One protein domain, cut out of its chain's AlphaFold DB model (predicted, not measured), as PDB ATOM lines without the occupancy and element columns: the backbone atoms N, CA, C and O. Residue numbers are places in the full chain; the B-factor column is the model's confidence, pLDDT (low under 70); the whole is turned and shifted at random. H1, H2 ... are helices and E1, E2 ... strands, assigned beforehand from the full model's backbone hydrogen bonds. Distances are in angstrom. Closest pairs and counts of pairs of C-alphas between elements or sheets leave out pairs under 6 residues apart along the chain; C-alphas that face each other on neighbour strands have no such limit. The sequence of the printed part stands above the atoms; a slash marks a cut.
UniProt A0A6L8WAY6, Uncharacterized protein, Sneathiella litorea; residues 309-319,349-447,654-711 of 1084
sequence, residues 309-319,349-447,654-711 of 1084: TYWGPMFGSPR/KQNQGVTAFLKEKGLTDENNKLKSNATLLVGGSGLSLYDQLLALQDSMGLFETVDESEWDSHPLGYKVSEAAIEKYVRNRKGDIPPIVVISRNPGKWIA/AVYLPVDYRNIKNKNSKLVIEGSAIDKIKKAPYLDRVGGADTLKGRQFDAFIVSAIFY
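AT A GLANCE: This is residues 309 to 319, 349 to 447 and 654 to 711 of the 1084 residues of an uncharacterized protein of Sneathiella litorea (UniProt A0A6L8WAY6). A small twisted sheet of four short parallel strands forms the middle, with H2 covering part of one face; beyond the other face lies a looser group of the E6-E7 hairpin and the short helices H4, H5 and H6. At the far end from that group, the E2-E3 hairpin reaches outward with a long loop, residues 402 to 413, while H1 lies off the E8 edge of the sheet and packs on residues 391 to 395 of H2, and H3 is near E2 and not on the sheet. The printed part has 168 residues with six named helices and eight named strands, in the order H1 E1 H2 E2 E3 H3 E4 E5 E6 E7 H4 H5 H6 E8. The large sheet has the order E5 E4 E1 E8, and the two hairpins are antiparallel; the class is mixed, helices and strands, with under half of the residues in named elements. The whole is compact, with a radius of gyration of the C-alphas of 16.2 A, and spans 48 by 39 by 36 A.

IN THESE COORDINATES: The printed part begins with Thr 309, its C-alpha at (-8.412, 46.303, 18.613). After the first cut comes H1, residues 354 to 360, 9.9 A long, then E1, residues 376 to 379, 9.7 A. H2, residues 383 to 396, is the longest helix at 19.6 A and begins at C-alpha 383 (-22.802, 57.638, 16.588). E2 is residues 399 to 401, E3 residues 414 to 416, and H3 residues 418 to 426, 10.1 A long. E4 is residues 435 to 438, 9.7 A long; after the second cut comes E5, residues 654 to 656. E6 is residues 664 to 666 and E7 residues 671 to 673. H4 is residues 675 to 681, H5 residues 685 to 690 and H6 residues 693 to 696. E8, residues 703 to 706, ends at C-alpha 706 (-14.284, 50.358, 17.969).

HOW THE PARTS SIT: In the sheet E5 E4 E1 E8 the edge strands are E5 and E8, and the strands' lines turn by 66 degrees from edge to edge. Within hydrogen-bond range are N 655 and O 435 at 3.1 A between E5 and E4, N 436 and O 376 at 2.9 A between E4 and E1, and N 705 and O 377 at 2.8 A between E1 and E8. H2 is on one face, making two layers, helix over sheet; its height over the sheet is 7.6 A, and it runs along the strands over E1, at 15 degrees to it on the local plane. H1 only grazes the sheet and touches residues 391 to 395 of H2 at a steep tilt of 54 degrees; the closest C-alphas are those of Thr 355 and Ser 395, 5.3 A apart. H3 is not on the sheet; it is close to H2 but not clearly touching, the C-alphas of Met 396 and Ala 420 being 6.7 A apart. In the hairpin E2 and E3, N 400 and O 415 are 2.9 A apart; in the hairpin E6 and E7, N 672 and O 665 are 2.8 A apart. H4 touches H6, the closest C-alphas being those of Ile 678 and Ala 693 at 6.5 A, and H5 only grazes the sheet. Every O i to N i+4 pair is within hydrogen-bond range in H1, against 8 of 10 in H2, 4 of 5 in H3, 1 of 3 in H4 and 0 of 2 in H5, where 3 of 4 and 2 of 3 O i to N i+3 pairs are within range in H4 and H5; H6 is too short for an i+4 pair.

THE WHOLE: The two C-alphas farthest apart, those of Ser 405 and Asn 668, are 50.2 A apart. Residues 320 to 348 are not printed, with 14.3 A between C-alphas 319 and 349; residues 448 to 653 are not printed, with 19.1 A between C-alphas 447 and 654. The links H1 to E1 and E2 to E3 are long. The mean pLDDT of the printed part is 81.8, and 27 residues are under 70: 312 to 319, 349 to 352, 443, 682 to 691 and 708 to 711.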
ATOM      1  N   THR A 309      -7.327  45.327  18.600       87.06
ATOM      2  CA  THR A 309      -8.412  46.303  18.613       87.06
ATOM      3  C   THR A 309      -7.851  47.708  18.450       87.06
ATOM      4  O   THR A 309      -7.101  48.196  19.294       87.06
ATOM      5  N   TYR A 310      -8.275  48.403  17.399       84.38
ATOM      6  CA  TYR A 310      -8.195  49.850  17.374       84.38
ATOM      7  C   TYR A 310      -9.265  50.418  18.300       84.38
ATOM      8  O   TYR A 310     -10.441  50.524  17.946       84.38
ATOM      9  N   TRP A 311      -8.817  50.757  19.502       74.62
ATOM     10  CA  TRP A 311      -9.577  51.462  20.524       74.62
ATOM     11  C   TRP A 311      -8.864  52.787  20.880       74.62
ATOM     12  O   TRP A 311      -8.759  53.213  22.028       74.62
ATOM     13  N   GLY A 312      -8.334  53.453  19.853       57.56
ATOM     14  CA  GLY A 312      -7.931  54.848  19.964       57.56
ATOM     15  C   GLY A 312      -9.147  55.772  19.840       57.56
ATOM     16  O   GLY A 312     -10.188  55.373  19.301       57.56
ATOM     17  N   PRO A 313      -9.040  57.033  20.278       50.44
ATOM     18  CA  PRO A 313      -9.772  58.080  19.592       50.44
ATOM     19  C   PRO A 313      -9.483  58.024  18.088       50.44
ATOM     20  O   PRO A 313      -8.379  58.307  17.644       50.44
ATOM     21  N   MET A 314     -10.493  57.678  17.293       49.09
ATOM     22  CA  MET A 314     -10.453  57.961  15.857       49.09
ATOM     23  C   MET A 314     -10.597  59.484  15.788       49.09
ATOM     24  O   MET A 314     -11.595  60.006  16.282       49.09
ATOM     25  N   PHE A 315      -9.628  60.257  15.305       45.31
ATOM     26  CA  PHE A 315      -8.719  60.028  14.180       45.31
ATOM     27  C   PHE A 315      -7.246  60.314  14.560       45.31
ATOM     28  O   PHE A 315      -6.922  60.593  15.710       45.31
ATOM     29  N   GLY A 316      -6.344  60.256  13.574       36.62
ATOM     30  CA  GLY A 316      -4.964  60.726  13.710       36.62
ATOM     31  C   GLY A 316      -4.298  60.838  12.340       36.62
ATOM     32  O   GLY A 316      -4.070  59.824  11.681       36.62
ATOM     33  N   SER A 317      -4.014  62.063  11.894       29.44
ATOM     34  CA  SER A 317      -3.297  62.310  10.636       29.44
ATOM     35  C   SER A 317      -1.812  61.943  10.793       29.44
ATOM     36  O   SER A 317      -1.256  62.169  11.873       29.44
ATOM     37  N   PRO A 318      -1.131  61.375   9.778       35.28
ATOM     38  CA  PRO A 318       0.290  61.067   9.898       35.28
ATOM     39  C   PRO A 318       1.106  62.356  10.052       35.28
ATOM     40  O   PRO A 318       1.066  63.230   9.185       35.28
ATOM     41  N   ARG A 319       1.904  62.457  11.125       31.05
ATOM     42  CA  ARG A 319       2.998  63.438  11.177       31.05
ATOM     43  C   ARG A 319       3.908  63.185   9.975       31.05
ATOM     44  O   ARG A 319       4.422  62.082   9.810       31.05
ATOM     45  N   LYS A 349      -0.272  54.167  21.672       43.06
ATOM     46  CA  LYS A 349      -1.164  53.614  20.630       43.06
ATOM     47  C   LYS A 349      -2.425  54.444  20.405       43.06
ATOM     48  O   LYS A 349      -3.020  54.354  19.335       43.06
ATOM     49  N   GLN A 350      -2.828  55.261  21.379       45.38
ATOM     50  CA  GLN A 350      -4.071  56.034  21.296       45.38
ATOM     51  C   GLN A 350      -4.033  57.136  20.220       45.38
ATOM     52  O   GLN A 350      -5.091  57.550  19.768       45.38
ATOM     53  N   ASN A 351      -2.851  57.562  19.759       44.28
ATOM     54  CA  ASN A 351      -2.699  58.719  18.864       44.28
ATOM     55  C   ASN A 351      -2.462  58.373  17.379       44.28
ATOM     56  O   ASN A 351      -2.253  59.274  16.566       44.28
ATOM     57  N   GLN A 352      -2.458  57.093  16.996       59.16
ATOM     58  CA  GLN A 352      -2.347  56.701  15.586       59.16
ATOM     59  C   GLN A 352      -3.735  56.658  14.933       59.16
ATOM     60  O   GLN A 352      -4.680  56.166  15.540       59.16
ATOM     61  N   GLY A 353      -3.888  57.135  13.694       74.06
ATOM     62  CA  GLY A 353      -5.145  56.988  12.948       74.06
ATOM     63  C   GLY A 353      -5.411  55.546  12.495       74.06
ATOM     64  O   GLY A 353      -4.487  54.734  12.413       74.06
ATOM     65  N   VAL A 354      -6.661  55.233  12.126       84.00
ATOM     66  CA  VAL A 354      -7.076  53.883  11.678       84.00
ATOM     67  C   VAL A 354      -6.177  53.338  10.562       84.00
ATOM     68  O   VAL A 354      -5.730  52.196  10.649       84.00
ATOM     69  N   THR A 355      -5.824  54.152   9.562       86.62
ATOM     70  CA  THR A 355      -4.911  53.751   8.476       86.62
ATOM     71  C   THR A 355      -3.522  53.343   8.989       86.62
ATOM     72  O   THR A 355      -2.960  52.357   8.514       86.62
ATOM     73  N   ALA A 356      -2.972  54.055   9.978       86.25
ATOM     74  CA  ALA A 356      -1.666  53.740  10.564       86.25
ATOM     75  C   ALA A 356      -1.717  52.445  11.391       86.25
ATOM     76  O   ALA A 356      -0.868  51.574  11.210       86.25
ATOM     77  N   PHE A 357      -2.770  52.253  12.192       88.94
ATOM     78  CA  PHE A 357      -3.021  50.994  12.896       88.94
ATOM     79  C   PHE A 357      -3.170  49.807  11.926       88.94
ATOM     80  O   PHE A 357      -2.539  48.765  12.107       88.94
ATOM     81  N   LEU A 358      -3.957  49.949  10.852       91.69
ATOM     82  CA  LEU A 358      -4.118  48.895   9.844       91.69
ATOM     83  C   LEU A 358      -2.790  48.580   9.137       91.69
ATOM     84  O   LEU A 358      -2.529  47.417   8.820       91.69
ATOM     85  N   LYS A 359      -1.932  49.585   8.932       92.44
ATOM     86  CA  LYS A 359      -0.580  49.421   8.386       92.44
ATOM     87  C   LYS A 359       0.355  48.692   9.357       92.44
ATOM     88  O   LYS A 359       1.037  47.767   8.923       92.44
ATOM     89  N   GLU A 360       0.328  49.020  10.653       91.19
ATOM     90  CA  GLU A 360       1.045  48.286  11.716       91.19
ATOM     91  C   GLU A 360       0.652  46.798  11.719       91.19
ATOM     92  O   GLU A 360       1.511  45.920  11.784       91.19
ATOM     93  N   LYS A 361      -0.643  46.495  11.558       91.56
ATOM     94  CA  LYS A 361      -1.146  45.112  11.461       91.56
ATOM     95  C   LYS A 361      -0.888  44.442  10.102       91.56
ATOM     96  O   LYS A 361      -1.314  43.307   9.892       91.56
ATOM     97  N   GLY A 362      -0.214  45.115   9.166       94.88
ATOM     98  CA  GLY A 362       0.063  44.596   7.825       94.88
ATOM     99  C   GLY A 362      -1.194  44.377   6.972       94.88
ATOM    100  O   GLY A 362      -1.170  43.565   6.044       94.88
ATOM    101  N   LEU A 363      -2.293  45.070   7.282       95.25
ATOM    102  CA  LEU A 363      -3.597  44.938   6.624       95.25
ATOM    103  C   LEU A 363      -3.795  45.922   5.467       95.25
ATOM    104  O   LEU A 363      -4.771  45.782   4.734       95.25
ATOM    105  N   THR A 364      -2.880  46.873   5.266       96.31
ATOM    106  CA  THR A 364      -2.879  47.770   4.102       96.31
ATOM    107  C   THR A 364      -1.969  47.280   2.976       96.31
ATOM    108  O   THR A 364      -0.975  46.594   3.216       96.31
ATOM    109  N   ASP A 365      -2.306  47.653   1.746       95.94
ATOM    110  CA  ASP A 365      -1.471  47.549   0.551       95.94
ATOM    111  C   ASP A 365      -0.462  48.713   0.440       95.94
ATOM    112  O   ASP A 365      -0.342  49.556   1.336       95.94
ATOM    113  N   GLU A 366       0.278  48.751  -0.669       95.25
ATOM    114  CA  GLU A 366       1.258  49.788  -1.008       95.25
ATOM    115  C   GLU A 366       0.670  51.205  -1.125       95.25
ATOM    116  O   GLU A 366       1.383  52.184  -0.905       95.25
ATOM    117  N   ASN A 367      -0.636  51.332  -1.376       93.69
ATOM    118  CA  ASN A 367      -1.355  52.608  -1.436       93.69
ATOM    119  C   ASN A 367      -1.908  53.032  -0.059       93.69
ATOM    120  O   ASN A 367      -2.688  53.981   0.042       93.69
ATOM    121  N   ASN A 368      -1.519  52.329   1.012       93.19
ATOM    122  CA  ASN A 368      -2.074  52.429   2.366       93.19
ATOM    123  C   ASN A 368      -3.596  52.169   2.424       93.19
ATOM    124  O   ASN A 368      -4.261  52.591   3.371       93.19
ATOM    125  N   LYS A 369      -4.167  51.464   1.438       94.94
ATOM    126  CA  LYS A 369      -5.579  51.060   1.436       94.94
ATOM    127  C   LYS A 369      -5.717  49.642   1.985       94.94
ATOM    128  O   LYS A 369      -4.805  48.837   1.842       94.94
ATOM    129  N   LEU A 370      -6.850  49.293   2.589       95.62
ATOM    130  CA  LEU A 370      -7.105  47.946   3.114       95.62
ATOM    131  C   LEU A 370      -6.878  46.881   2.020       95.62
ATOM    132  O   LEU A 370      -7.247  47.082   0.860       95.62
ATOM    133  N   LYS A 371      -6.276  45.740   2.360       96.06
ATOM    134  CA  LYS A 371      -6.106  44.610   1.434       96.06
ATOM    135  C   LYS A 371      -7.463  44.008   1.065       96.06
ATOM    136  O   LYS A 371      -8.341  43.869   1.916       96.06
ATOM    137  N   SER A 372      -7.634  43.598  -0.193       94.88
ATOM    138  CA  SER A 372      -8.919  43.105  -0.724       94.88
ATOM    139  C   SER A 372      -9.467  41.862  -0.013       94.88
ATOM    140  O   SER A 372     -10.671  41.619  -0.064       94.88
ATOM    141  N   ASN A 373      -8.618  41.095   0.678       92.56
ATOM    142  CA  ASN A 373      -8.978  39.904   1.452       92.56
ATOM    143  C   ASN A 373      -9.169  40.144   2.963       92.56
ATOM    144  O   ASN A 373      -9.610  39.223   3.647       92.56
ATOM    145  N   ALA A 374      -8.845  41.327   3.497       94.00
ATOM    146  CA  ALA A 374      -8.940  41.592   4.933       94.00
ATOM    147  C   ALA A 374     -10.399  41.803   5.384       94.00
ATOM    148  O   ALA A 374     -11.213  42.348   4.636       94.00
ATOM    149  N   THR A 375     -10.743  41.379   6.599       93.94
ATOM    150  CA  THR A 375     -12.065  41.575   7.215       93.94
ATOM    151  C   THR A 375     -11.934  42.281   8.556       93.94
ATOM    152  O   THR A 375     -11.228  41.806   9.448       93.94
ATOM    153  N   LEU A 376     -12.656  43.385   8.717       95.25
ATOM    154  CA  LEU A 376     -12.675  44.191   9.930       95.25
ATOM    155  C   LEU A 376     -13.978  43.963  10.701       95.25
ATOM    156  O   LEU A 376     -15.065  44.065  10.131       95.25
ATOM    157  N   LEU A 377     -13.871  43.719  12.007       94.19
ATOM    158  CA  LEU A 377     -14.992  43.941  12.920       94.19
ATOM    159  C   LEU A 377     -15.124  45.448  13.166       94.19
ATOM    160  O   LEU A 377     -14.119  46.134  13.347       94.19
ATOM    161  N   VAL A 378     -16.351  45.963  13.198       92.88
ATOM    162  CA  VAL A 378     -16.649  47.393  13.379       92.88
ATOM    163  C   VAL A 378     -17.726  47.541  14.459       92.88
ATOM    164  O   VAL A 378     -18.808  46.972  14.351       92.88
ATOM    165  N   GLY A 379     -17.415  48.222  15.561       89.25
ATOM    166  CA  GLY A 379     -18.237  48.242  16.776       89.25
ATOM    167  C   GLY A 379     -19.182  49.439  16.926       89.25
ATOM    168  O   GLY A 379     -18.835  50.442  17.560       89.25
ATOM    169  N   GLY A 380     -20.437  49.306  16.496       86.25
ATOM    170  CA  GLY A 380     -21.495  50.243  16.875       86.25
ATOM    171  C   GLY A 380     -22.845  49.990  16.207       86.25
ATOM    172  O   GLY A 380     -22.965  49.218  15.265       86.25
ATOM    173  N   SER A 381     -23.869  50.700  16.679       80.38
ATOM    174  CA  SER A 381     -25.185  50.789  16.022       80.38
ATOM    175  C   SER A 381     -25.752  52.218  16.018       80.38
ATOM    176  O   SER A 381     -26.961  52.409  15.953       80.38
ATOM    177  N   GLY A 382     -24.879  53.231  16.120       78.12
ATOM    178  CA  GLY A 382     -25.243  54.651  16.196       78.12
ATOM    179  C   GLY A 382     -24.049  55.589  15.969       78.12
ATOM    180  O   GLY A 382     -23.244  55.336  15.081       78.12
ATOM    181  N   LEU A 383     -23.892  56.655  16.770       70.75
ATOM    182  CA  LEU A 383     -22.802  57.638  16.588       70.75
ATOM    183  C   LEU A 383     -21.399  57.000  16.566       70.75
ATOM    184  O   LEU A 383     -20.570  57.385  15.752       70.75
ATOM    185  N   SER A 384     -21.150  55.979  17.393       75.88
ATOM    186  CA  SER A 384     -19.869  55.262  17.385       75.88
ATOM    187  C   SER A 384     -19.564  54.606  16.035       75.88
ATOM    188  O   SER A 384     -18.412  54.624  15.613       75.88
ATOM    189  N   LEU A 385     -20.580  54.062  15.353       85.00
ATOM    190  CA  LEU A 385     -20.452  53.489  14.011       85.00
ATOM    191  C   LEU A 385     -20.223  54.580  12.959       85.00
ATOM    192  O   LEU A 385     -19.458  54.369  12.028       85.00
ATOM    193  N   TYR A 386     -20.846  55.749  13.118       82.38
ATOM    194  CA  TYR A 386     -20.649  56.876  12.206       82.38
ATOM    195  C   TYR A 386     -19.181  57.311  12.163       82.38
ATOM    196  O   TYR A 386     -18.581  57.336  11.090       82.38
ATOM    197  N   ASP A 387     -18.584  57.539  13.338       76.44
ATOM    198  CA  ASP A 387     -17.161  57.870  13.470       76.44
ATOM    199  C   ASP A 387     -16.268  56.801  12.807       76.44
ATOM    200  O   ASP A 387     -15.298  57.133  12.132       76.44
ATOM    201  N   GLN A 388     -16.624  55.518  12.946       84.50
ATOM    202  CA  GLN A 388     -15.877  54.387  12.378       84.50
ATOM    203  C   GLN A 388     -15.964  54.298  10.855       84.50
ATOM    204  O   GLN A 388     -14.950  54.063  10.202       84.50
ATOM    205  N   LEU A 389     -17.152  54.485  10.274       87.81
ATOM    206  CA  LEU A 389     -17.323  54.464   8.821       87.81
ATOM    207  C   LEU A 389     -16.602  55.645   8.162       87.81
ATOM    208  O   LEU A 389     -15.994  55.467   7.108       87.81
ATOM    209  N   LEU A 390     -16.590  56.816   8.812       82.00
ATOM    210  CA  LEU A 390     -15.761  57.941   8.381       82.00
ATOM    211  C   LEU A 390     -14.259  57.649   8.546       82.00
ATOM    212  O   LEU A 390     -13.487  57.963   7.649       82.00
ATOM    213  N   ALA A 391     -13.828  56.996   9.630       80.06
ATOM    214  CA  ALA A 391     -12.419  56.632   9.829       80.06
ATOM    215  C   ALA A 391     -11.907  55.582   8.829       80.06
ATOM    216  O   ALA A 391     -10.722  55.556   8.498       80.06
ATOM    217  N   LEU A 392     -12.801  54.748   8.296       89.69
ATOM    218  CA  LEU A 392     -12.493  53.815   7.215       89.69
ATOM    219  C   LEU A 392     -12.482  54.472   5.825       89.69
ATOM    220  O   LEU A 392     -11.976  53.849   4.893       89.69
ATOM    221  N   GLN A 393     -12.961  55.712   5.656       89.25
ATOM    222  CA  GLN A 393     -12.929  56.406   4.361       89.25
ATOM    223  C   GLN A 393     -11.494  56.544   3.828       89.25
ATOM    224  O   GLN A 393     -11.245  56.224   2.665       89.25
ATOM    225  N   ASP A 394     -10.528  56.907   4.673       86.00
ATOM    226  CA  ASP A 394      -9.125  57.044   4.258       86.00
ATOM    227  C   ASP A 394      -8.500  55.693   3.898       86.00
ATOM    228  O   ASP A 394      -7.791  55.572   2.897       86.00
ATOM    229  N   SER A 395      -8.802  54.651   4.676       90.88
ATOM    230  CA  SER A 395      -8.274  53.300   4.466       90.88
ATOM    231  C   SER A 395      -8.968  52.537   3.330       90.88
ATOM    232  O   SER A 395      -8.379  51.615   2.777       90.88
ATOM    233  N   MET A 396     -10.209  52.866   2.964       94.88
ATOM    234  CA  MET A 396     -11.001  52.060   2.021       94.88
ATOM    235  C   MET A 396     -11.545  52.830   0.815       94.88
ATOM    236  O   MET A 396     -11.736  52.203  -0.222       94.88
ATOM    237  N   GLY A 397     -11.744  54.148   0.896       93.00
ATOM    238  CA  GLY A 397     -12.378  54.942  -0.166       93.00
ATOM    239  C   GLY A 397     -13.844  54.561  -0.379       93.00
ATOM    240  O   GLY A 397     -14.257  54.329  -1.508       93.00
ATOM    241  N   LEU A 398     -14.604  54.408   0.709       94.25
ATOM    242  CA  LEU A 398     -15.961  53.846   0.698       94.25
ATOM    243  C   LEU A 398     -16.963  54.686  -0.103       94.25
ATOM    244  O   LEU A 398     -17.824  54.126  -0.781       94.25
ATOM    245  N   PHE A 399     -16.858  56.011  -0.011       95.06
ATOM    246  CA  PHE A 399     -17.807  56.958  -0.590       95.06
ATOM    247  C   PHE A 399     -17.124  57.967  -1.512       95.06
ATOM    248  O   PHE A 399     -15.947  58.285  -1.339       95.06
ATOM    249  N   GLU A 400     -17.895  58.517  -2.444       94.50
ATOM    250  CA  GLU A 400     -17.506  59.604  -3.345       94.50
ATOM    251  C   GLU A 400     -18.641  60.636  -3.446       94.50
ATOM    252  O   GLU A 400     -19.821  60.288  -3.361       94.50
ATOM    253  N   THR A 401     -18.293  61.918  -3.569       91.25
ATOM    254  CA  THR A 401     -19.261  63.007  -3.774       91.25
ATOM    255  C   THR A 401     -19.827  62.945  -5.176       91.25
ATOM    256  O   THR A 401     -19.102  62.627  -6.116       91.25
ATOM    257  N   VAL A 402     -21.092  63.329  -5.316       93.00
ATOM    258  CA  VAL A 402     -21.705  63.569  -6.623       93.00
ATOM    259  C   VAL A 402     -21.927  65.063  -6.846       93.00
ATOM    260  O   VAL A 402     -22.124  65.815  -5.884       93.00
ATOM    261  N   ASP A 403     -21.913  65.489  -8.106       91.50
ATOM    262  CA  ASP A 403     -22.250  66.865  -8.470       91.50
ATOM    263  C   ASP A 403     -23.715  67.186  -8.131       91.50
ATOM    264  O   ASP A 403     -24.564  66.298  -8.042       91.50
ATOM    265  N   GLU A 404     -24.042  68.469  -7.950       88.00
ATOM    266  CA  GLU A 404     -25.409  68.900  -7.597       88.00
ATOM    267  C   GLU A 404     -26.458  68.504  -8.655       88.00
ATOM    268  O   GLU A 404     -27.625  68.314  -8.322       88.00
ATOM    269  N   SER A 405     -26.041  68.295  -9.909       90.62
ATOM    270  CA  SER A 405     -26.867  67.765 -11.006       90.62
ATOM    271  C   SER A 405     -27.191  66.269 -10.897       90.62
ATOM    272  O   SER A 405     -28.093  65.795 -11.581       90.62
ATOM    273  N   GLU A 406     -26.483  65.512 -10.056       92.62
ATOM    274  CA  GLU A 406     -26.752  64.095  -9.769       92.62
ATOM    275  C   GLU A 406     -27.622  63.900  -8.509       92.62
ATOM    276  O   GLU A 406     -27.894  62.768  -8.110       92.62
ATOM    277  N   TRP A 407     -28.075  64.966  -7.839       88.69
ATOM    278  CA  TRP A 407     -28.806  64.827  -6.571       88.69
ATOM    279  C   TRP A 407     -30.201  64.189  -6.718       88.69
ATOM    280  O   TRP A 407     -30.732  63.672  -5.739       88.69
ATOM    281  N   ASP A 408     -30.783  64.120  -7.913       87.12
ATOM    282  CA  ASP A 408     -32.068  63.432  -8.120       87.12
ATOM    283  C   ASP A 408     -31.923  61.897  -8.006       87.12
ATOM    284  O   ASP A 408     -32.754  61.207  -7.392       87.12
ATOM    285  N   SER A 409     -30.820  61.355  -8.540       89.56
ATOM    286  CA  SER A 409     -30.433  59.944  -8.410       89.56
ATOM    287  C   SER A 409     -29.714  59.654  -7.087       89.56
ATOM    288  O   SER A 409     -29.892  58.573  -6.519       89.56
ATOM    289  N   HIS A 410     -28.962  60.621  -6.558       91.69
ATOM    290  CA  HIS A 410     -28.164  60.508  -5.335       91.69
ATOM    291  C   HIS A 410     -28.483  61.639  -4.329       91.69
ATOM    292  O   HIS A 410     -27.623  62.471  -4.037       91.69
ATOM    293  N   PRO A 411     -29.690  61.671  -3.722       86.81
ATOM    294  CA  PRO A 411     -30.179  62.820  -2.936       86.81
ATOM    295  C   PRO A 411     -29.421  63.102  -1.635       86.81
ATOM    296  O   PRO A 411     -29.611  64.145  -1.014       86.81
ATOM    297  N   LEU A 412     -28.523  62.209  -1.221       86.88
ATOM    298  CA  LEU A 412     -27.614  62.441  -0.097       86.88
ATOM    299  C   LEU A 412     -26.358  63.244  -0.495       86.88
ATOM    300  O   LEU A 412     -25.596  63.636   0.386       86.88
ATOM    301  N   GLY A 413     -26.148  63.505  -1.791       90.12
ATOM    302  CA  GLY A 413     -24.983  64.203  -2.347       90.12
ATOM    303  C   GLY A 413     -23.706  63.353  -2.431       90.12
ATOM    304  O   GLY A 413     -22.636  63.868  -2.752       90.12
ATOM    305  N   TYR A 414     -23.807  62.053  -2.151       93.50
ATOM    306  CA  TYR A 414     -22.720  61.080  -2.254       93.50
ATOM    307  C   TYR A 414     -23.244  59.703  -2.682       93.50
ATOM    308  O   TYR A 414     -24.422  59.382  -2.492       93.50
ATOM    309  N   LYS A 415     -22.350  58.868  -3.219       95.56
ATOM    310  CA  LYS A 415     -22.587  57.456  -3.558       95.56
ATOM    311  C   LYS A 415     -21.472  56.562  -3.008       95.56
ATOM    312  O   LYS A 415     -20.452  57.056  -2.528       95.56
ATOM    313  N   VAL A 416     -21.695  55.248  -3.006       96.75
ATOM    314  CA  VAL A 416     -20.635  54.264  -2.711       96.75
ATOM    315  C   VAL A 416     -19.673  54.249  -3.892       96.75
ATOM    316  O   VAL A 416     -20.135  54.221  -5.030       96.75
ATOM    317  N   SER A 417     -18.364  54.255  -3.641       96.69
ATOM    318  CA  SER A 417     -17.396  54.283  -4.735       96.69
ATOM    319  C   SER A 417     -17.333  52.952  -5.481       96.69
ATOM    320  O   SER A 417     -17.111  51.892  -4.885       96.69
ATOM    321  N   GLU A 418     -17.440  53.011  -6.808       97.19
ATOM    322  CA  GLU A 418     -17.249  51.851  -7.683       97.19
ATOM    323  C   GLU A 418     -15.855  51.232  -7.519       97.19
ATOM    324  O   GLU A 418     -15.717  50.013  -7.577       97.19
ATOM    325  N   ALA A 419     -14.827  52.032  -7.207       96.44
ATOM    326  CA  ALA A 419     -13.483  51.527  -6.926       96.44
ATOM    327  C   ALA A 419     -13.436  50.648  -5.659       96.44
ATOM    328  O   ALA A 419     -12.717  49.644  -5.622       96.44
ATOM    329  N   ALA A 420     -14.229  50.976  -4.632       96.69
ATOM    330  CA  ALA A 420     -14.354  50.153  -3.432       96.69
ATOM    331  C   ALA A 420     -15.132  48.856  -3.716       96.69
ATOM    332  O   ALA A 420     -14.715  47.784  -3.273       96.69
ATOM    333  N   ILE A 421     -16.216  48.920  -4.495       97.25
ATOM    334  CA  ILE A 421     -16.982  47.732  -4.916       97.25
ATOM    335  C   ILE A 421     -16.095  46.797  -5.753       97.25
ATOM    336  O   ILE A 421     -16.016  45.596  -5.484       97.25
ATOM    337  N   GLU A 422     -15.368  47.341  -6.726       97.56
ATOM    338  CA  GLU A 422     -14.433  46.595  -7.564       97.56
ATOM    339  C   GLU A 422     -13.373  45.887  -6.707       97.56
ATOM    340  O   GLU A 422     -13.203  44.668  -6.792       97.56
ATOM    341  N   LYS A 423     -12.705  46.617  -5.808       96.56
ATOM    342  CA  LYS A 423     -11.612  46.076  -4.992       96.56
ATOM    343  C   LYS A 423     -12.066  45.076  -3.923       96.56
ATOM    344  O   LYS A 423     -11.413  44.046  -3.748       96.56
ATOM    345  N   TYR A 424     -13.132  45.380  -3.181       96.31
ATOM    346  CA  TYR A 424     -13.517  44.623  -1.981       96.31
ATOM    347  C   TYR A 424     -14.723  43.699  -2.161       96.31
ATOM    348  O   TYR A 424     -15.014  42.932  -1.248       96.31
ATOM    349  N   VAL A 425     -15.420  43.743  -3.298       94.19
ATOM    350  CA  VAL A 425     -16.550  42.843  -3.585       94.19
ATOM    351  C   VAL A 425     -16.250  41.994  -4.811       94.19
ATOM    352  O   VAL A 425     -16.272  40.771  -4.714       94.19
ATOM    353  N   ARG A 426     -15.918  42.609  -5.955       94.75
ATOM    354  CA  ARG A 426     -15.729  41.873  -7.221       94.75
ATOM    355  C   ARG A 426     -14.398  41.114  -7.275       94.75
ATOM    356  O   ARG A 426     -14.380  39.949  -7.657       94.75
ATOM    357  N   ASN A 427     -13.302  41.725  -6.818       93.69
ATOM    358  CA  ASN A 427     -11.969  41.097  -6.787       93.69
ATOM    359  C   ASN A 427     -11.657  40.318  -5.492       93.69
ATOM    360  O   ASN A 427     -10.545  39.808  -5.313       93.69
ATOM    361  N   ARG A 428     -12.615  40.216  -4.563       90.62
ATOM    362  CA  ARG A 428     -12.422  39.559  -3.266       90.62
ATOM    363  C   ARG A 428     -12.634  38.049  -3.363       90.62
ATOM    364  O   ARG A 428     -13.687  37.572  -3.769       90.62
ATOM    365  N   LYS A 429     -11.648  37.279  -2.900       84.25
ATOM    366  CA  LYS A 429     -11.747  35.818  -2.748       84.25
ATOM    367  C   LYS A 429     -12.283  35.455  -1.360       84.25
ATOM    368  O   LYS A 429     -11.513  35.057  -0.489       84.25
ATOM    369  N   GLY A 430     -13.587  35.618  -1.146       78.38
ATOM    370  CA  GLY A 430     -14.257  35.182   0.083       78.38
ATOM    371  C   GLY A 430     -15.680  35.721   0.238       78.38
ATOM    372  O   GLY A 430     -15.973  36.834  -0.184       78.38
ATOM    373  N   ASP A 431     -16.535  34.938   0.893       83.19
ATOM    374  CA  ASP A 431     -17.991  35.167   0.966       83.19
ATOM    375  C   ASP A 431     -18.415  36.229   2.001       83.19
ATOM    376  O   ASP A 431     -19.595  36.553   2.125       83.19
ATOM    377  N   ILE A 432     -17.461  36.751   2.778       85.38
ATOM    378  CA  ILE A 432     -17.704  37.686   3.884       85.38
ATOM    379  C   ILE A 432     -17.320  39.103   3.434       85.38
ATOM    380  O   ILE A 432     -16.169  39.289   3.015       85.38
ATOM    381  N   PRO A 433     -18.223  40.100   3.557       92.19
ATOM    382  CA  PRO A 433     -17.921  41.511   3.303       92.19
ATOM    383  C   PRO A 433     -16.675  42.004   4.059       92.19
ATOM    384  O   PRO A 433     -16.372  41.475   5.127       92.19
ATOM    385  N   PRO A 434     -15.947  43.023   3.566       95.19
ATOM    386  CA  PRO A 434     -14.778  43.569   4.262       95.19
ATOM    387  C   PRO A 434     -15.119  44.193   5.627       95.19
ATOM    388  O   PRO A 434     -14.246  44.240   6.492       95.19
ATOM    389  N   ILE A 435     -16.361  44.651   5.833       95.62
ATOM    390  CA  ILE A 435     -16.841  45.251   7.084       95.62
ATOM    391  C   ILE A 435     -17.910  44.357   7.723       95.62
ATOM    392  O   ILE A 435     -18.939  44.054   7.117       95.62
ATOM    393  N   VAL A 436     -17.704  43.994   8.985       93.56
ATOM    394  CA  VAL A 436     -18.662  43.238   9.796       93.56
ATOM    395  C   VAL A 436     -19.014  44.060  11.031       93.56
ATOM    396  O   VAL A 436     -18.247  44.144  11.992       93.56
ATOM    397  N   VAL A 437     -20.176  44.708  10.988       92.12
ATOM    398  CA  VAL A 437     -20.671  45.567  12.064       92.12
ATOM    399  C   VAL A 437     -21.273  44.722  13.178       92.12
ATOM    400  O   VAL A 437     -22.106  43.854  12.930       92.12
ATOM    401  N   ILE A 438     -20.885  45.008  14.413       90.06
ATOM    402  CA  ILE A 438     -21.368  44.370  15.640       90.06
ATOM    403  C   ILE A 438     -21.776  45.443  16.657       90.06
ATOM    404  O   ILE A 438     -21.398  46.604  16.517       90.06
ATOM    405  N   SER A 439     -22.544  45.089  17.693       84.44
ATOM    406  CA  SER A 439     -22.955  46.049  18.733       84.44
ATOM    407  C   SER A 439     -23.012  45.413  20.118       84.44
ATOM    408  O   SER A 439     -23.585  44.340  20.284       84.44
ATOM    409  N   ARG A 440     -22.509  46.124  21.140       78.56
ATOM    410  CA  ARG A 440     -22.622  45.750  22.568       78.56
ATOM    411  C   ARG A 440     -24.063  45.454  22.992       78.56
ATOM    412  O   ARG A 440     -24.278  44.657  23.895       78.56
ATOM    413  N   ASN A 441     -25.038  46.080  22.335       76.25
ATOM    414  CA  ASN A 441     -26.455  45.795  22.510       76.25
ATOM    415  C   ASN A 441     -26.967  45.055  21.257       76.25
ATOM    416  O   ASN A 441     -27.552  45.681  20.370       76.25
ATOM    417  N   PRO A 442     -26.710  43.738  21.128       72.25
ATOM    418  CA  PRO A 442     -27.044  42.976  19.929       72.25
ATOM    419  C   PRO A 442     -28.548  43.011  19.646       72.25
ATOM    420  O   PRO A 442     -29.367  42.851  20.549       72.25
ATOM    421  N   GLY A 443     -28.910  43.242  18.382       68.31
ATOM    422  CA  GLY A 443     -30.302  43.372  17.944       68.31
ATOM    423  C   GLY A 443     -30.945  44.730  18.255       68.31
ATOM    424  O   GLY A 443     -32.055  44.979  17.797       68.31
ATOM    425  N   LYS A 444     -30.260  45.630  18.978       73.00
ATOM    426  CA  LYS A 444     -30.721  47.004  19.223       73.00
ATOM    427  C   LYS A 444     -30.009  47.980  18.285       73.00
ATOM    428  O   LYS A 444     -28.831  48.310  18.467       73.00
ATOM    429  N   TRP A 445     -30.742  48.457  17.283       77.19
ATOM    430  CA  TRP A 445     -30.315  49.593  16.473       77.19
ATOM    431  C   TRP A 445     -30.731  50.902  17.144       77.19
ATOM    432  O   TRP A 445     -31.835  50.994  17.678       77.19
ATOM    433  N   ILE A 446     -29.852  51.904  17.149       76.25
ATOM    434  CA  ILE A 446     -30.164  53.214  17.729       76.25
ATOM    435  C   ILE A 446     -30.907  54.035  16.682       76.25
ATOM    436  O   ILE A 446     -30.373  54.231  15.596       76.25
ATOM    437  N   ALA A 447     -32.080  54.569  17.019       74.19
ATOM    438  CA  ALA A 447     -32.914  55.357  16.112       74.19
ATOM    439  C   ALA A 447     -32.216  56.631  15.560       74.19
ATOM    440  O   ALA A 447     -31.396  57.232  16.264       74.19
ATOM    441  N   ALA A 654     -20.626  45.848   3.545       94.56
ATOM    442  CA  ALA A 654     -20.873  45.623   4.966       94.56
ATOM    443  C   ALA A 654     -21.942  44.554   5.240       94.56
ATOM    444  O   ALA A 654     -22.799  44.269   4.406       94.56
ATOM    445  N   VAL A 655     -21.919  44.000   6.452       91.31
ATOM    446  CA  VAL A 655     -23.013  43.225   7.058       91.31
ATOM    447  C   VAL A 655     -23.137  43.593   8.536       91.31
ATOM    448  O   VAL A 655     -22.128  43.862   9.182       91.31
ATOM    449  N   TYR A 656     -24.355  43.597   9.083       88.50
ATOM    450  CA  TYR A 656     -24.586  43.697  10.526       88.50
ATOM    451  C   TYR A 656     -24.792  42.313  11.149       88.50
ATOM    452  O   TYR A 656     -25.591  41.521  10.651       88.50
ATOM    453  N   LEU A 657     -24.118  42.051  12.269       86.69
ATOM    454  CA  LEU A 657     -24.313  40.883  13.116       86.69
ATOM    455  C   LEU A 657     -24.745  41.331  14.528       86.69
ATOM    456  O   LEU A 657     -24.026  42.092  15.178       86.69
ATOM    457  N   PRO A 658     -25.871  40.829  15.068       83.62
ATOM    458  CA  PRO A 658     -26.309  41.072  16.438       83.62
ATOM    459  C   PRO A 658     -25.487  40.210  17.408       83.62
ATOM    460  O   PRO A 658     -25.990  39.292  18.052       83.62
ATOM    461  N   VAL A 659     -24.197  40.530  17.505       86.00
ATOM    462  CA  VAL A 659     -23.216  39.938  18.416       86.00
ATOM    463  C   VAL A 659     -22.678  41.039  19.326       86.00
ATOM    464  O   VAL A 659     -22.261  42.093  18.849       86.00
ATOM    465  N   ASP A 660     -22.656  40.773  20.630       84.81
ATOM    466  CA  ASP A 660     -21.994  41.623  21.624       84.81
ATOM    467  C   ASP A 660     -20.470  41.423  21.569       84.81
ATOM    468  O   ASP A 660     -19.998  40.286  21.476       84.81
ATOM    469  N   TYR A 661     -19.704  42.513  21.671       85.38
ATOM    470  CA  TYR A 661     -18.236  42.528  21.688       85.38
ATOM    471  C   TYR A 661     -17.622  41.570  22.720       85.38
ATOM    472  O   TYR A 661     -16.537  41.041  22.500       85.38
ATOM    473  N   ARG A 662     -18.332  41.291  23.820       84.12
ATOM    474  CA  ARG A 662     -17.914  40.332  24.858       84.12
ATOM    475  C   ARG A 662     -17.758  38.889  24.354       84.12
ATOM    476  O   ARG A 662     -17.098  38.095  25.015       84.12
ATOM    477  N   ASN A 663     -18.335  38.557  23.195       88.38
ATOM    478  CA  ASN A 663     -18.188  37.253  22.534       88.38
ATOM    479  C   ASN A 663     -17.029  37.221  21.514       88.38
ATOM    480  O   ASN A 663     -16.934  36.270  20.740       88.38
ATOM    481  N   ILE A 664     -16.190  38.261  21.446       89.12
ATOM    482  CA  ILE A 664     -14.963  38.258  20.642       89.12
ATOM    483  C   ILE A 664     -13.842  37.626  21.474       89.12
ATOM    484  O   ILE A 664     -13.648  37.986  22.635       89.12
ATOM    485  N   LYS A 665     -13.078  36.716  20.866       90.94
ATOM    486  CA  LYS A 665     -11.859  36.117  21.427       90.94
ATOM    487  C   LYS A 665     -10.705  36.228  20.441       90.94
ATOM    488  O   LYS A 665     -10.928  36.178  19.233       90.94
ATOM    489  N   ASN A 666      -9.472  36.330  20.934       90.50
ATOM    490  CA  ASN A 666      -8.289  36.144  20.096       90.50
ATOM    491  C   ASN A 666      -7.988  34.639  19.963       90.50
ATOM    492  O   ASN A 666      -7.942  33.908  20.952       90.50
ATOM    493  N   LYS A 667      -7.796  34.167  18.730       88.31
ATOM    494  CA  LYS A 667      -7.332  32.817  18.403       88.31
ATOM    495  C   LYS A 667      -6.343  32.883  17.239       88.31
ATOM    496  O   LYS A 667      -6.742  33.078  16.090       88.31
ATOM    497  N   ASN A 668      -5.068  32.642  17.544       87.56
ATOM    498  CA  ASN A 668      -3.935  32.686  16.607       87.56
ATOM    499  C   ASN A 668      -3.732  34.075  15.968       87.56
ATOM    500  O   ASN A 668      -3.635  34.187  14.746       87.56
ATOM    501  N   SER A 669      -3.699  35.131  16.788       85.38
ATOM    502  CA  SER A 669      -3.547  36.531  16.346       85.38
ATOM    503  C   SER A 669      -4.633  36.984  15.362       85.38
ATOM    504  O   SER A 669      -4.399  37.810  14.477       85.38
ATOM    505  N   LYS A 670      -5.831  36.420  15.517       86.88
ATOM    506  CA  LYS A 670      -7.045  36.749  14.771       86.88
ATOM    507  C   LYS A 670      -8.218  36.777  15.727       86.88
ATOM    508  O   LYS A 670      -8.275  35.994  16.672       86.88
ATOM    509  N   LEU A 671      -9.177  37.639  15.447       90.00
ATOM    510  CA  LEU A 671     -10.398  37.726  16.230       90.00
ATOM    511  C   LEU A 671     -11.390  36.670  15.752       90.00
ATOM    512  O   LEU A 671     -11.541  36.458  14.556       90.00
ATOM    513  N   VAL A 672     -12.067  36.003  16.677       90.25
ATOM    514  CA  VAL A 672     -13.091  34.995  16.395       90.25
ATOM    515  C   VAL A 672     -14.300  35.301  17.266       90.25
ATOM    516  O   VAL A 672     -14.159  35.553  18.461       90.25
ATOM    517  N   ILE A 673     -15.490  35.272  16.671       88.31
ATOM    518  CA  ILE A 673     -16.746  35.346  17.421       88.31
ATOM    519  C   ILE A 673     -17.069  33.947  17.959       88.31
ATOM    520  O   ILE A 673     -17.048  32.968  17.207       88.31
ATOM    521  N   GLU A 674     -17.389  33.843  19.249       86.56
ATOM    522  CA  GLU A 674     -17.763  32.576  19.875       86.56
ATOM    523  C   GLU A 674     -18.950  31.908  19.162       86.56
ATOM    524  O   GLU A 674     -19.998  32.514  18.916       86.56
ATOM    525  N   GLY A 675     -18.810  30.613  18.860       78.38
ATOM    526  CA  GLY A 675     -19.825  29.860  18.117       78.38
ATOM    527  C   GLY A 675     -21.193  29.825  18.808       78.38
ATOM    528  O   GLY A 675     -22.211  29.827  18.125       78.38
ATOM    529  N   SER A 676     -21.217  29.879  20.142       77.94
ATOM    530  CA  SER A 676     -22.422  29.957  20.981       77.94
ATOM    531  C   SER A 676     -23.225  31.251  20.781       77.94
ATOM    532  O   SER A 676     -24.443  31.253  20.970       77.94
ATOM    533  N   ALA A 677     -22.567  32.350  20.394       78.00
ATOM    534  CA  ALA A 677     -23.227  33.594  20.022       78.00
ATOM    535  C   ALA A 677     -23.835  33.477  18.619       78.00
ATOM    536  O   ALA A 677     -25.004  33.800  18.438       78.00
ATOM    537  N   ILE A 678     -23.091  32.925  17.654       78.06
ATOM    538  CA  ILE A 678     -23.557  32.717  16.268       78.06
ATOM    539  C   ILE A 678     -24.733  31.731  16.207       78.06
ATOM    540  O   ILE A 678     -25.707  31.980  15.498       78.06
ATOM    541  N   ASP A 679     -24.701  30.654  16.998       76.69
ATOM    542  CA  ASP A 679     -25.778  29.659  17.058       76.69
ATOM    543  C   ASP A 679     -27.127  30.268  17.499       76.69
ATOM    544  O   ASP A 679     -28.181  29.789  17.081       76.69
ATOM    545  N   LYS A 680     -27.120  31.370  18.269       70.62
ATOM    546  CA  LYS A 680     -28.336  32.123  18.636       70.62
ATOM    547  C   LYS A 680     -28.907  32.950  17.475       70.62
ATOM    548  O   LYS A 680     -30.096  33.254  17.487       70.62
ATOM    549  N   ILE A 681     -28.090  33.291  16.475       72.88
ATOM    550  CA  ILE A 681     -28.460  34.148  15.332       72.88
ATOM    551  C   ILE A 681     -28.895  33.310  14.116       72.88
ATOM    552  O   ILE A 681     -29.501  33.842  13.194       72.88
ATOM    553  N   LYS A 682     -28.712  31.979  14.138       62.88
ATOM    554  CA  LYS A 682     -29.130  31.023  13.083       62.88
ATOM    555  C   LYS A 682     -30.581  31.125  12.586       62.88
ATOM    556  O   LYS A 682     -30.916  30.504  11.588       62.88
ATOM    557  N   LYS A 683     -31.444  31.872  13.279       62.28
ATOM    558  CA  LYS A 683     -32.854  32.100  12.933       62.28
ATOM    559  C   LYS A 683     -33.127  33.465  12.276       62.28
ATOM    560  O   LYS A 683     -34.288  33.804  12.080       62.28
ATOM    561  N   ALA A 684     -32.099  34.268  11.994       65.44
ATOM    562  CA  ALA A 684     -32.241  35.615  11.443       65.44
ATOM    563  C   ALA A 684     -32.331  35.593   9.896       65.44
ATOM    564  O   ALA A 684     -31.328  35.279   9.255       65.44
ATOM    565  N   PRO A 685     -33.470  35.973   9.273       65.31
ATOM    566  CA  PRO A 685     -33.696  35.770   7.832       65.31
ATOM    567  C   PRO A 685     -32.731  36.509   6.893       65.31
ATOM    568  O   PRO A 685     -32.533  36.097   5.753       65.31
ATOM    569  N   TYR A 686     -32.113  37.610   7.336       67.94
ATOM    570  CA  TYR A 686     -31.142  38.331   6.507       67.94
ATOM    571  C   TYR A 686     -29.793  37.597   6.391       67.94
ATOM    572  O   TYR A 686     -29.032  37.912   5.478       67.94
ATOM    573  N   LEU A 687     -29.479  36.620   7.259       67.81
ATOM    574  CA  LEU A 687     -28.202  35.901   7.181       67.81
ATOM    575  C   LEU A 687     -28.088  35.023   5.934       67.81
ATOM    576  O   LEU A 687     -26.985  34.860   5.418       67.81
ATOM    577  N   ASP A 688     -29.201  34.546   5.378       69.88
ATOM    578  CA  ASP A 688     -29.201  33.795   4.116       69.88
ATOM    579  C   ASP A 688     -28.653  34.641   2.948       69.88
ATOM    580  O   ASP A 688     -28.054  34.111   2.013       69.88
ATOM    581  N   ARG A 689     -28.747  35.979   3.039       64.69
ATOM    582  CA  ARG A 689     -28.169  36.922   2.062       64.69
ATOM    583  C   ARG A 689     -26.638  37.027   2.132       64.69
ATOM    584  O   ARG A 689     -26.038  37.566   1.206       64.69
ATOM    585  N   VAL A 690     -26.016  36.510   3.197       60.66
ATOM    586  CA  VAL A 690     -24.552  36.423   3.396       60.66
ATOM    587  C   VAL A 690     -24.069  34.968   3.538       60.66
ATOM    588  O   VAL A 690     -23.060  34.679   4.180       60.66
ATOM    589  N   GLY A 691     -24.807  34.029   2.932       68.25
ATOM    590  CA  GLY A 691     -24.465  32.602   2.899       68.25
ATOM    591  C   GLY A 691     -24.885  31.797   4.135       68.25
ATOM    592  O   GLY A 691     -24.560  30.618   4.226       68.25
ATOM    593  N   GLY A 692     -25.625  32.403   5.066       73.38
ATOM    594  CA  GLY A 692     -26.128  31.768   6.286       73.38
ATOM    595  C   GLY A 692     -25.179  31.895   7.481       73.38
ATOM    596  O   GLY A 692     -23.985  32.140   7.349       73.38
ATOM    597  N   ALA A 693     -25.702  31.702   8.692       71.06
ATOM    598  CA  ALA A 693     -24.935  31.862   9.936       71.06
ATOM    599  C   ALA A 693     -23.694  30.951  10.047       71.06
ATOM    600  O   ALA A 693     -22.713  31.310  10.697       71.06
ATOM    601  N   ASP A 694     -23.731  29.767   9.429       75.06
ATOM    602  CA  ASP A 694     -22.624  28.811   9.484       75.06
ATOM    603  C   ASP A 694     -21.385  29.277   8.703       75.06
ATOM    604  O   ASP A 694     -20.275  28.897   9.075       75.06
ATOM    605  N   THR A 695     -21.513  30.180   7.716       74.62
ATOM    606  CA  THR A 695     -20.337  30.759   7.035       74.62
ATOM    607  C   THR A 695     -19.504  31.640   7.956       74.62
ATOM    608  O   THR A 695     -18.332  31.854   7.656       74.62
ATOM    609  N   LEU A 696     -20.070  32.117   9.071       74.50
ATOM    610  CA  LEU A 696     -19.416  32.974  10.063       74.50
ATOM    611  C   LEU A 696     -18.801  32.173  11.224       74.50
ATOM    612  O   LEU A 696     -17.936  32.681  11.942       74.50
ATOM    613  N   LYS A 697     -19.226  30.920  11.433       76.44
ATOM    614  CA  LYS A 697     -18.846  30.130  12.610       76.44
ATOM    615  C   LYS A 697     -17.367  29.748  12.571       76.44
ATOM    616  O   LYS A 697     -16.910  29.052  11.671       76.44
ATOM    617  N   GLY A 698     -16.609  30.200  13.571       73.81
ATOM    618  CA  GLY A 698     -15.165  29.956  13.654       73.81
ATOM    619  C   GLY A 698     -14.324  30.743  12.642       73.81
ATOM    620  O   GLY A 698     -13.131  30.464  12.514       73.81
ATOM    621  N   ARG A 699     -14.911  31.720  11.934       82.31
ATOM    622  CA  ARG A 699     -14.161  32.621  11.053       82.31
ATOM    623  C   ARG A 699     -13.245  33.538  11.851       82.31
ATOM    624  O   ARG A 699     -13.533  33.906  12.988       82.31
ATOM    625  N   GLN A 700     -12.150  33.894  11.198       87.44
ATOM    626  CA  GLN A 700     -11.126  34.793  11.695       87.44
ATOM    627  C   GLN A 700     -11.296  36.173  11.054       87.44
ATOM    628  O   GLN A 700     -11.388  36.280   9.832       87.44
ATOM    629  N   PHE A 701     -11.315  37.208  11.887       91.44
ATOM    630  CA  PHE A 701     -11.291  38.617  11.508       91.44
ATOM    631  C   PHE A 701      -9.908  39.194  11.831       91.44
ATOM    632  O   PHE A 701      -9.236  38.751  12.767       91.44
ATOM    633  N   ASP A 702      -9.465  40.166  11.041       92.25
ATOM    634  CA  ASP A 702      -8.085  40.646  11.076       92.25
ATOM    635  C   ASP A 702      -7.835  41.699  12.158       92.25
ATOM    636  O   ASP A 702      -6.761  41.718  12.758       92.25
ATOM    637  N   ALA A 703      -8.827  42.554  12.415       91.88
ATOM    638  CA  ALA A 703      -8.800  43.570  13.460       91.88
ATOM    639  C   ALA A 703     -10.221  43.984  13.875       91.88
ATOM    640  O   ALA A 703     -11.195  43.701  13.170       91.88
ATOM    641  N   PHE A 704     -10.331  44.681  15.007       90.88
ATOM    642  CA  PHE A 704     -11.574  45.284  15.496       90.88
ATOM    643  C   PHE A 704     -11.413  46.795  15.616       90.88
ATOM    644  O   PHE A 704     -10.527  47.270  16.314       90.88
ATOM    645  N   ILE A 705     -12.255  47.555  14.926       88.56
ATOM    646  CA  ILE A 705     -12.277  49.017  14.965       88.56
ATOM    647  C   ILE A 705     -13.468  49.422  15.839       88.56
ATOM    648  O   ILE A 705     -14.616  49.169  15.474       88.56
ATOM    649  N   VAL A 706     -13.220  50.006  17.015       83.00
ATOM    650  CA  VAL A 706     -14.284  50.358  17.969       83.00
ATOM    651  C   VAL A 706     -14.033  51.717  18.605       83.00
ATOM    652  O   VAL A 706     -12.967  51.992  19.148       83.00
ATOM    653  N   SER A 707     -15.035  52.593  18.526       70.25
ATOM    654  CA  SER A 707     -14.950  53.915  19.145       70.25
ATOM    655  C   SER A 707     -14.915  53.751  20.654       70.25
ATOM    656  O   SER A 707     -15.581  52.868  21.207       70.25
ATOM    657  N   ALA A 708     -14.127  54.588  21.320       56.41
ATOM    658  CA  ALA A 708     -13.993  54.512  22.757       56.41
ATOM    659  C   ALA A 708     -15.347  54.683  23.445       56.41
ATOM    660  O   ALA A 708     -16.054  55.669  23.232       56.41
ATOM    661  N   ILE A 709     -15.726  53.688  24.250       46.19
ATOM    662  CA  ILE A 709     -17.068  53.657  24.813       46.19
ATOM    663  C   ILE A 709     -17.074  54.429  26.131       46.19
ATOM    664  O   ILE A 709     -16.317  54.139  27.054       46.19
ATOM    665  N   PHE A 710     -17.968  55.410  26.188       41.50
ATOM    666  CA  PHE A 710     -18.215  56.307  27.309       41.50
ATOM    667  C   PHE A 710     -18.845  55.537  28.487       41.50
ATOM    668  O   PHE A 710     -20.066  55.519  28.634       41.50
ATOM    669  N   TYR A 711     -18.028  54.888  29.318       32.91
ATOM    670  CA  TYR A 711     -18.475  54.235  30.552       32.91
ATOM    671  C   TYR A 711     -17.538  54.552  31.710       32.91
ATOM    672  O   TYR A 711     -16.484  53.940  31.834       32.91
TER     673      TYR A 711